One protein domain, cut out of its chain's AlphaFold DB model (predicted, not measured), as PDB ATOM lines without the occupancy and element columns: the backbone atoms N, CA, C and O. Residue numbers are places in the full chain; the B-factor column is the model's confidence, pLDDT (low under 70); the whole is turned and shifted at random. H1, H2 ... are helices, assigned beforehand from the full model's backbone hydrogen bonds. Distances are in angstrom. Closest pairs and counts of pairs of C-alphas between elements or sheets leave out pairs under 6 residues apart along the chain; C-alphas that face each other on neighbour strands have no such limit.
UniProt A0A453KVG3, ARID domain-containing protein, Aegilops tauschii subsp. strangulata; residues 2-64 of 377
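What this domain is: This is residues 2 to 64 of the 377 residues of the protein "ARID domain-containing protein" of Aegilops tauschii subsp. strangulata (UniProt A0A453KVG3). There is little regular structure: helices H3 and H1 lie at opposite ends of the long axis, and between them a core of loop, residues 39 to 53, has the small helix H2 beside it. Residues 6 to 17 sweep along one side from the H3 end to the H1 end; residues 14 to 20 stick out. The 63 printed residues include three named helices, in the order H1, H2, H3, and no named strand; the class is all helix, with 25 residues in named elements. The whole is compact, with a radius of gyration of the C-alphas of 11.6 A and spans of 34 by 24 by 20 A.

Where its parts are: H3, residues 54 to 64, is 15.6 A long and ends at C-alpha 64 (82.949, -71.972, -94.081). H1, residues 18 to 27, is 14.4 A long and begins at C-alpha 18 (53.450, -79.929, -104.002). H2 is residues 35 to 38, 5.1 A.

How they stand to each other: H3 and H2 are close but not clearly touching, the closest C-alphas, of Asp 56 and Val 37, being 7.1 A apart. H1 is apart from both. Residues 43 to 44 pair antiparallel with residues 47 to 48. In H1 and H3 every O i to N i+4 pair is within hydrogen-bond range; H2 is too short for one.

The domain as a whole: The C-alphas of Lys 18 and Phe 62, the two farthest apart, are 34.4 A apart. The printed part has no cut. The link H2 to H3 is long, 15 residues. Residues 2 to 10, 58 and 60 to 64 have pLDDT under 70.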
ATOM      1  N   SER A   2      65.328 -58.766-101.111       33.34
ATOM      2  CA  SER A   2      65.947 -58.652 -99.779       33.34
ATOM      3  C   SER A   2      66.862 -59.865 -99.584       33.34
ATOM      4  O   SER A   2      66.534 -60.839 -98.913       33.34
ATOM      5  N   THR A   3      67.965 -59.873-100.329       44.84
ATOM      6  CA  THR A   3      68.894 -61.005-100.428       44.84
ATOM      7  C   THR A   3      69.920 -60.955 -99.297       44.84
ATOM      8  O   THR A   3      70.970 -60.330 -99.423       44.84
ATOM      9  N   ALA A   4      69.574 -61.605 -98.181       47.03
ATOM     10  CA  ALA A   4      70.476 -62.093 -97.130       47.03
ATOM     11  C   ALA A   4      71.620 -61.149 -96.685       47.03
ATOM     12  O   ALA A   4      72.792 -61.507 -96.754       47.03
ATOM     13  N   CYS A   5      71.279 -59.963 -96.171       49.16
ATOM     14  CA  CYS A   5      72.140 -59.143 -95.294       49.16
ATOM     15  C   CYS A   5      73.584 -58.829 -95.767       49.16
ATOM     16  O   CYS A   5      74.422 -58.471 -94.939       49.16
ATOM     17  N   GLY A   6      73.874 -58.913 -97.071       50.81
ATOM     18  CA  GLY A   6      75.213 -58.693 -97.640       50.81
ATOM     19  C   GLY A   6      76.117 -59.934 -97.696       50.81
ATOM     20  O   GLY A   6      77.293 -59.802 -98.025       50.81
ATOM     21  N   ALA A   7      75.597 -61.127 -97.393       57.72
ATOM     22  CA  ALA A   7      76.317 -62.392 -97.527       57.72
ATOM     23  C   ALA A   7      76.237 -62.961 -98.959       57.72
ATOM     24  O   ALA A   7      75.283 -62.713 -99.697       57.72
ATOM     25  N   SER A   8      77.226 -63.769 -99.350       59.72
ATOM     26  CA  SER A   8      77.263 -64.438-100.657       59.72
ATOM     27  C   SER A   8      76.226 -65.566-100.745       59.72
ATOM     28  O   SER A   8      76.442 -66.658-100.216       59.72
ATOM     29  N   THR A   9      75.108 -65.317-101.426       64.56
ATOM     30  CA  THR A   9      74.039 -66.303-101.658       64.56
ATOM     31  C   THR A   9      74.250 -67.114-102.933       64.56
ATOM     32  O   THR A   9      74.638 -66.561-103.960       64.56
ATOM     33  N   PHE A  10      73.868 -68.390-102.899       65.75
ATOM     34  CA  PHE A  10      73.662 -69.232-104.078       65.75
ATOM     35  C   PHE A  10      72.209 -69.727-104.109       65.75
ATOM     36  O   PHE A  10      71.593 -69.914-103.060       65.75
ATOM     37  N   GLU A  11      71.650 -69.921-105.302       71.88
ATOM     38  CA  GLU A  11      70.300 -70.466-105.483       71.88
ATOM     39  C   GLU A  11      70.362 -71.990-105.674       71.88
ATOM     40  O   GLU A  11      71.259 -72.502-106.345       71.88
ATOM     41  N   VAL A  12      69.412 -72.722-105.084       73.81
ATOM     42  CA  VAL A  12      69.312 -74.185-105.201       73.81
ATOM     43  C   VAL A  12      67.928 -74.562-105.711       73.81
ATOM     44  O   VAL A  12      66.924 -74.357-105.032       73.81
ATOM     45  N   TRP A  13      67.891 -75.172-106.892       73.25
ATOM     46  CA  TRP A  13      66.675 -75.713-107.488       73.25
ATOM     47  C   TRP A  13      66.476 -77.162-107.035       73.25
ATOM     48  O   TRP A  13      67.379 -77.986-107.162       73.25
ATOM     49  N   MET A  14      65.296 -77.479-106.495       77.94
ATOM     50  CA  MET A  14      64.964 -78.813-105.984       77.94
ATOM     51  C   MET A  14      63.537 -79.230-106.359       77.94
ATOM     52  O   MET A  14      62.593 -78.447-106.262       77.94
ATOM     53  N   THR A  15      63.374 -80.484-106.779       82.06
ATOM     54  CA  THR A  15      62.079 -81.080-107.122       82.06
ATOM     55  C   THR A  15      61.381 -81.600-105.867       82.06
ATOM     56  O   THR A  15      61.749 -82.625-105.301       82.06
ATOM     57  N   LEU A  16      60.349 -80.879-105.420       81.62
ATOM     58  CA  LEU A  16      59.585 -81.192-104.210       81.62
ATOM     59  C   LEU A  16      58.149 -81.637-104.536       81.62
ATOM     60  O   LEU A  16      57.533 -81.094-105.457       81.62
ATOM     61  N   PRO A  17      57.548 -82.542-103.736       86.81
ATOM     62  CA  PRO A  17      56.101 -82.735-103.725       86.81
ATOM     63  C   PRO A  17      55.365 -81.414-103.452       86.81
ATOM     64  O   PRO A  17      55.800 -80.618-102.618       86.81
ATOM     65  N   LYS A  18      54.213 -81.194-104.106       81.38
ATOM     66  CA  LYS A  18      53.450 -79.929-104.002       81.38
ATOM     67  C   LYS A  18      53.156 -79.521-102.549       81.38
ATOM     68  O   LYS A  18      53.332 -78.355-102.206       81.38
ATOM     69  N   TRP A  19      52.792 -80.483-101.697       90.62
ATOM     70  CA  TRP A  19      52.525 -80.247-100.275       90.62
ATOM     71  C   TRP A  19      53.767 -79.750 -99.519       90.62
ATOM     72  O   TRP A  19      53.662 -78.836 -98.708       90.62
ATOM     73  N   ALA A  20      54.957 -80.283 -99.818       85.00
ATOM     74  CA  ALA A  20      56.198 -79.898 -99.149       85.00
ATOM     75  C   ALA A  20      56.612 -78.469 -99.532       85.00
ATOM     76  O   ALA A  20      56.985 -77.678 -98.670       85.00
ATOM     77  N   ALA A  21      56.455 -78.102-100.809       82.62
ATOM     78  CA  ALA A  21      56.666 -76.730-101.271       82.62
ATOM     79  C   ALA A  21      55.677 -75.731-100.632       82.62
ATOM     80  O   ALA A  21      56.065 -74.610-100.300       82.62
ATOM     81  N   GLN A  22      54.416 -76.130-100.415       84.56
ATOM     82  CA  GLN A  22      53.425 -75.314 -99.701       84.56
ATOM     83  C   GLN A  22      53.782 -75.145 -98.216       84.56
ATOM     84  O   GLN A  22      53.766 -74.019 -97.720       84.56
ATOM     85  N   VAL A  23      54.163 -76.227 -97.528       87.94
ATOM     86  CA  VAL A  23      54.588 -76.197 -96.116       87.94
ATOM     87  C   VAL A  23      55.826 -75.316 -95.928       87.94
ATOM     88  O   VAL A  23      55.810 -74.429 -95.080       87.94
ATOM     89  N   LEU A  24      56.865 -75.472 -96.754       84.19
ATOM     90  CA  LEU A  24      58.071 -74.635 -96.671       84.19
ATOM     91  C   LEU A  24      57.776 -73.153 -96.955       84.19
ATOM     92  O   LEU A  24      58.331 -72.284 -96.285       84.19
ATOM     93  N   LYS A  25      56.870 -72.847 -97.897       84.62
ATOM     94  CA  LYS A  25      56.434 -71.464 -98.158       84.62
ATOM     95  C   LYS A  25      55.630 -70.872 -96.993       84.62
ATOM     96  O   LYS A  25      55.755 -69.679 -96.733       84.62
ATOM     97  N   HIS A  26      54.824 -71.677 -96.299       86.31
ATOM     98  CA  HIS A  26      54.066 -71.238 -95.124       86.31
ATOM     99  C   HIS A  26      54.960 -71.036 -93.891       86.31
ATOM    100  O   HIS A  26      54.737 -70.095 -93.140       86.31
ATOM    101  N   LEU A  27      55.997 -71.864 -93.718       84.81
ATOM    102  CA  LEU A  27      56.938 -71.782 -92.596       84.81
ATOM    103  C   LEU A  27      58.032 -70.714 -92.768       84.81
ATOM    104  O   LEU A  27      58.626 -70.301 -91.778       84.81
ATOM    105  N   ALA A  28      58.308 -70.243 -93.988       83.12
ATOM    106  CA  ALA A  28      59.270 -69.163 -94.223       83.12
ATOM    107  C   ALA A  28      58.952 -67.855 -93.448       83.12
ATOM    108  O   ALA A  28      59.850 -67.353 -92.771       83.12
ATOM    109  N   PRO A  29      57.722 -67.300 -93.460       84.19
ATOM    110  CA  PRO A  29      57.387 -66.111 -92.665       84.19
ATOM    111  C   PRO A  29      57.289 -66.346 -91.143       84.19
ATOM    112  O   PRO A  29      57.171 -65.375 -90.397       84.19
ATOM    113  N   GLU A  30      57.345 -67.590 -90.655       82.38
ATOM    114  CA  GLU A  30      57.172 -67.896 -89.231       82.38
ATOM    115  C   GLU A  30      58.461 -67.657 -88.428       82.38
ATOM    116  O   GLU A  30      59.387 -68.470 -88.431       82.38
ATOM    117  N   ILE A  31      58.504 -66.558 -87.667       80.56
ATOM    118  CA  ILE A  31      59.654 -66.165 -86.821       80.56
ATOM    119  C   ILE A  31      60.013 -67.265 -85.796       80.56
ATOM    120  O   ILE A  31      61.182 -67.448 -85.444       80.56
ATOM    121  N   SER A  32      59.016 -68.038 -85.358       78.38
ATOM    122  CA  SER A  32      59.168 -69.197 -84.468       78.38
ATOM    123  C   SER A  32      59.950 -70.360 -85.100       78.38
ATOM    124  O   SER A  32      60.497 -71.200 -84.381       78.38
ATOM    125  N   TYR A  33      60.024 -70.441 -86.433       74.38
ATOM    126  CA  TYR A  33      60.581 -71.582 -87.155       74.38
ATOM    127  C   TYR A  33      62.040 -71.336 -87.575       74.38
ATOM    128  O   TYR A  33      62.334 -70.791 -88.639       74.38
ATOM    129  N   ARG A  34      62.992 -71.740 -86.719       74.94
ATOM    130  CA  ARG A  34      64.445 -71.507 -86.912       74.94
ATOM    131  C   ARG A  34      65.232 -72.661 -87.563       74.94
ATOM    132  O   ARG A  34      66.439 -72.536 -87.745       74.94
ATOM    133  N   SER A  35      64.602 -73.772 -87.954       79.00
ATOM    134  CA  SER A  35      65.325 -74.902 -88.578       79.00
ATOM    135  C   SER A  35      65.866 -74.576 -89.978       79.00
ATOM    136  O   SER A  35      66.959 -75.018 -90.320       79.00
ATOM    137  N   LEU A  36      65.159 -73.748 -90.759       77.06
ATOM    138  CA  LEU A  36      65.635 -73.246 -92.056       77.06
ATOM    139  C   LEU A  36      66.926 -72.422 -91.909       77.06
ATOM    140  O   LEU A  36      67.848 -72.566 -92.708       77.06
ATOM    141  N   VAL A  37      67.033 -71.643 -90.829       78.50
ATOM    142  CA  VAL A  37      68.227 -70.854 -90.488       78.50
ATOM    143  C   VAL A  37      69.421 -71.760 -90.185       78.50
ATOM    144  O   VAL A  37      70.516 -71.522 -90.685       78.50
ATOM    145  N   ALA A  38      69.204 -72.859 -89.453       74.50
ATOM    146  CA  ALA A  38      70.240 -73.859 -89.178       74.50
ATOM    147  C   ALA A  38      70.735 -74.606 -90.439       74.50
ATOM    148  O   ALA A  38      71.827 -75.170 -90.421       74.50
ATOM    149  N   LEU A  39      69.954 -74.587 -91.527       74.81
ATOM    150  CA  LEU A  39      70.325 -75.100 -92.853       74.81
ATOM    151  C   LEU A  39      70.916 -74.019 -93.783       74.81
ATOM    152  O   LEU A  39      71.273 -74.326 -94.918       74.81
ATOM    153  N   GLY A  40      71.008 -72.761 -93.336       75.94
ATOM    154  CA  GLY A  40      71.466 -71.629 -94.148       75.94
ATOM    155  C   GLY A  40      70.456 -71.117 -95.182       75.94
ATOM    156  O   GLY A  40      70.822 -70.345 -96.068       75.94
ATOM    157  N   VAL A  41      69.187 -71.522 -95.088       81.69
ATOM    158  CA  VAL A  41      68.133 -71.132 -96.034       81.69
ATOM    159  C   VAL A  41      67.600 -69.745 -95.671       81.69
ATOM    160  O   VAL A  41      66.806 -69.598 -94.745       81.69
ATOM    161  N   GLY A  42      68.026 -68.721 -96.418       76.25
ATOM    162  CA  GLY A  42      67.542 -67.341 -96.259       76.25
ATOM    163  C   GLY A  42      66.204 -67.042 -96.954       76.25
ATOM    164  O   GLY A  42      65.534 -66.070 -96.605       76.25
ATOM    165  N   CYS A  43      65.787 -67.853 -97.933       78.88
ATOM    166  CA  CYS A  43      64.496 -67.718 -98.616       78.88
ATOM    167  C   CYS A  43      64.014 -69.039 -99.245       78.88
ATOM    168  O   CYS A  43      64.805 -69.939 -99.520       78.88
ATOM    169  N   VAL A  44      62.706 -69.139 -99.497       82.94
ATOM    170  CA  VAL A  44      62.040 -70.248-100.201       82.94
ATOM    171  C   VAL A  44      61.139 -69.655-101.283       82.94
ATOM    172  O   VAL A  44      60.218 -68.905-100.966       82.94
ATOM    173  N   ASN A  45      61.379 -69.969-102.562       77.12
ATOM    174  CA  ASN A  45      60.612 -69.436-103.704       77.12
ATOM    175  C   ASN A  45      60.396 -67.907-103.608       77.12
ATOM    176  O   ASN A  45      59.261 -67.428-103.565       77.12
ATOM    177  N   ALA A  46      61.501 -67.163-103.468       74.06
ATOM    178  CA  ALA A  46      61.570 -65.713-103.220       74.06
ATOM    179  C   ALA A  46      60.865 -65.182-101.945       74.06
ATOM    180  O   ALA A  46      60.926 -63.983-101.672       74.06
ATOM    181  N   THR A  47      60.254 -66.044-101.126       79.44
ATOM    182  CA  THR A  47      59.698 -65.689 -99.808       79.44
ATOM    183  C   THR A  47      60.838 -65.699 -98.781       79.44
ATOM    184  O   THR A  47      61.478 -66.743 -98.638       79.44
ATOM    185  N   PRO A  48      61.160 -64.588 -98.093       77.19
ATOM    186  CA  PRO A  48      62.254 -64.558 -97.122       77.19
ATOM    187  C   PRO A  48      61.927 -65.407 -95.889       77.19
ATOM    188  O   PRO A  48      60.769 -65.492 -95.481       77.19
ATOM    189  N   VAL A  49      62.952 -66.004 -95.279       82.56
ATOM    190  CA  VAL A  49      62.825 -66.678 -93.981       82.56
ATOM    191  C   VAL A  49      62.891 -65.620 -92.879       82.56
ATOM    192  O   VAL A  49      63.954 -65.066 -92.609       82.56
ATOM    193  N   ALA A  50      61.755 -65.310 -92.251       80.44
ATOM    194  CA  ALA A  50      61.615 -64.196 -91.305       80.44
ATOM    195  C   ALA A  50      62.425 -64.370 -90.007       80.44
ATOM    196  O   ALA A  50      62.646 -63.407 -89.276       80.44
ATOM    197  N   SER A  51      62.869 -65.594 -89.723       79.75
ATOM    198  CA  SER A  51      63.714 -65.942 -88.582       79.75
ATOM    199  C   SER A  51      65.226 -65.875 -88.871       79.75
ATOM    200  O   SER A  51      66.016 -66.096 -87.954       79.75
ATOM    201  N   PHE A  52      65.632 -65.582 -90.116       78.94
ATOM    202  CA  PHE A  52      67.031 -65.533 -90.564       78.94
ATOM    203  C   PHE A  52      67.643 -64.140 -90.332       78.94
ATOM    204  O   PHE A  52      67.352 -63.188 -91.058       78.94
ATOM    205  N   GLU A  53      68.506 -64.012 -89.323       78.88
ATOM    206  CA  GLU A  53      69.141 -62.741 -88.946       78.88
ATOM    207  C   GLU A  53      70.556 -62.605 -89.551       78.88
ATOM    208  O   GLU A  53      71.208 -63.593 -89.896       78.88
ATOM    209  N   ARG A  54      71.085 -61.374 -89.656       73.06
ATOM    210  CA  ARG A  54      72.444 -61.122 -90.188       73.06
ATOM    211  C   ARG A  54      73.514 -61.914 -89.427       73.06
ATOM    212  O   ARG A  54      74.405 -62.501 -90.029       73.06
ATOM    213  N   GLN A  55      73.357 -61.977 -88.110       73.19
ATOM    214  CA  GLN A  55      74.225 -62.689 -87.183       73.19
ATOM    215  C   GLN A  55      74.265 -64.201 -87.458       73.19
ATOM    216  O   GLN A  55      75.259 -64.844 -87.129       73.19
ATOM    217  N   ASP A  56      73.224 -64.779 -88.064       74.75
ATOM    218  CA  ASP A  56      73.218 -66.188 -88.462       74.75
ATOM    219  C   ASP A  56      73.986 -66.409 -89.772       74.75
ATOM    220  O   ASP A  56      74.745 -67.374 -89.876       74.75
ATOM    221  N   ALA A  57      73.907 -65.471 -90.724       73.31
ATOM    222  CA  ALA A  57      74.774 -65.476 -91.905       73.31
ATOM    223  C   ALA A  57      76.263 -65.354 -91.522       73.31
ATOM    224  O   ALA A  57      77.082 -66.143 -91.994       73.31
ATOM    225  N   ASP A  58      76.604 -64.434 -90.612       68.25
ATOM    226  CA  ASP A  58      77.980 -64.244 -90.127       68.25
ATOM    227  C   ASP A  58      78.529 -65.523 -89.445       68.25
ATOM    228  O   ASP A  58      79.675 -65.920 -89.679       68.25
ATOM    229  N   ARG A  59      77.699 -66.234 -88.660       72.88
ATOM    230  CA  ARG A  59      78.046 -67.538 -88.048       72.88
ATOM    231  C   ARG A  59      78.289 -68.630 -89.094       72.88
ATOM    232  O   ARG A  59      79.248 -69.392 -88.971       72.88
ATOM    233  N   LEU A  60      77.445 -68.722 -90.121       69.81
ATOM    234  CA  LEU A  60      77.598 -69.711 -91.196       69.81
ATOM    235  C   LEU A  60      78.869 -69.446 -92.021       69.81
ATOM    236  O   LEU A  60      79.615 -70.379 -92.325       69.81
ATOM    237  N   LEU A  61      79.177 -68.175 -92.295       66.06
ATOM    238  CA  LEU A  61      80.430 -67.770 -92.940       66.06
ATOM    239  C   LEU A  61      81.665 -68.099 -92.083       66.06
ATOM    240  O   LEU A  61      82.684 -68.515 -92.640       66.06
ATOM    241  N   PHE A  62      81.587 -67.995 -90.751       64.75
ATOM    242  CA  PHE A  62      82.666 -68.430 -89.851       64.75
ATOM    243  C   PHE A  62      82.979 -69.934 -89.992       64.75
ATOM    244  O   PHE A  62      84.143 -70.310 -90.119       64.75
ATOM    245  N   PHE A  63      81.963 -70.803 -90.067       60.41
ATOM    246  CA  PHE A  63      82.187 -72.238 -90.305       60.41
ATOM    247  C   PHE A  63      82.808 -72.530 -91.682       60.41
ATOM    248  O   PHE A  63      83.702 -73.373 -91.780       60.41
ATOM    249  N   CYS A  64      82.386 -71.820 -92.734       56.91
ATOM    250  CA  CYS A  64      82.949 -71.972 -94.081       56.91
ATOM    251  C   CYS A  64      84.397 -71.461 -94.183       56.91
ATOM    252  O   CYS A  64      85.229 -72.073 -94.850       56.91
TER     253      CYS A  64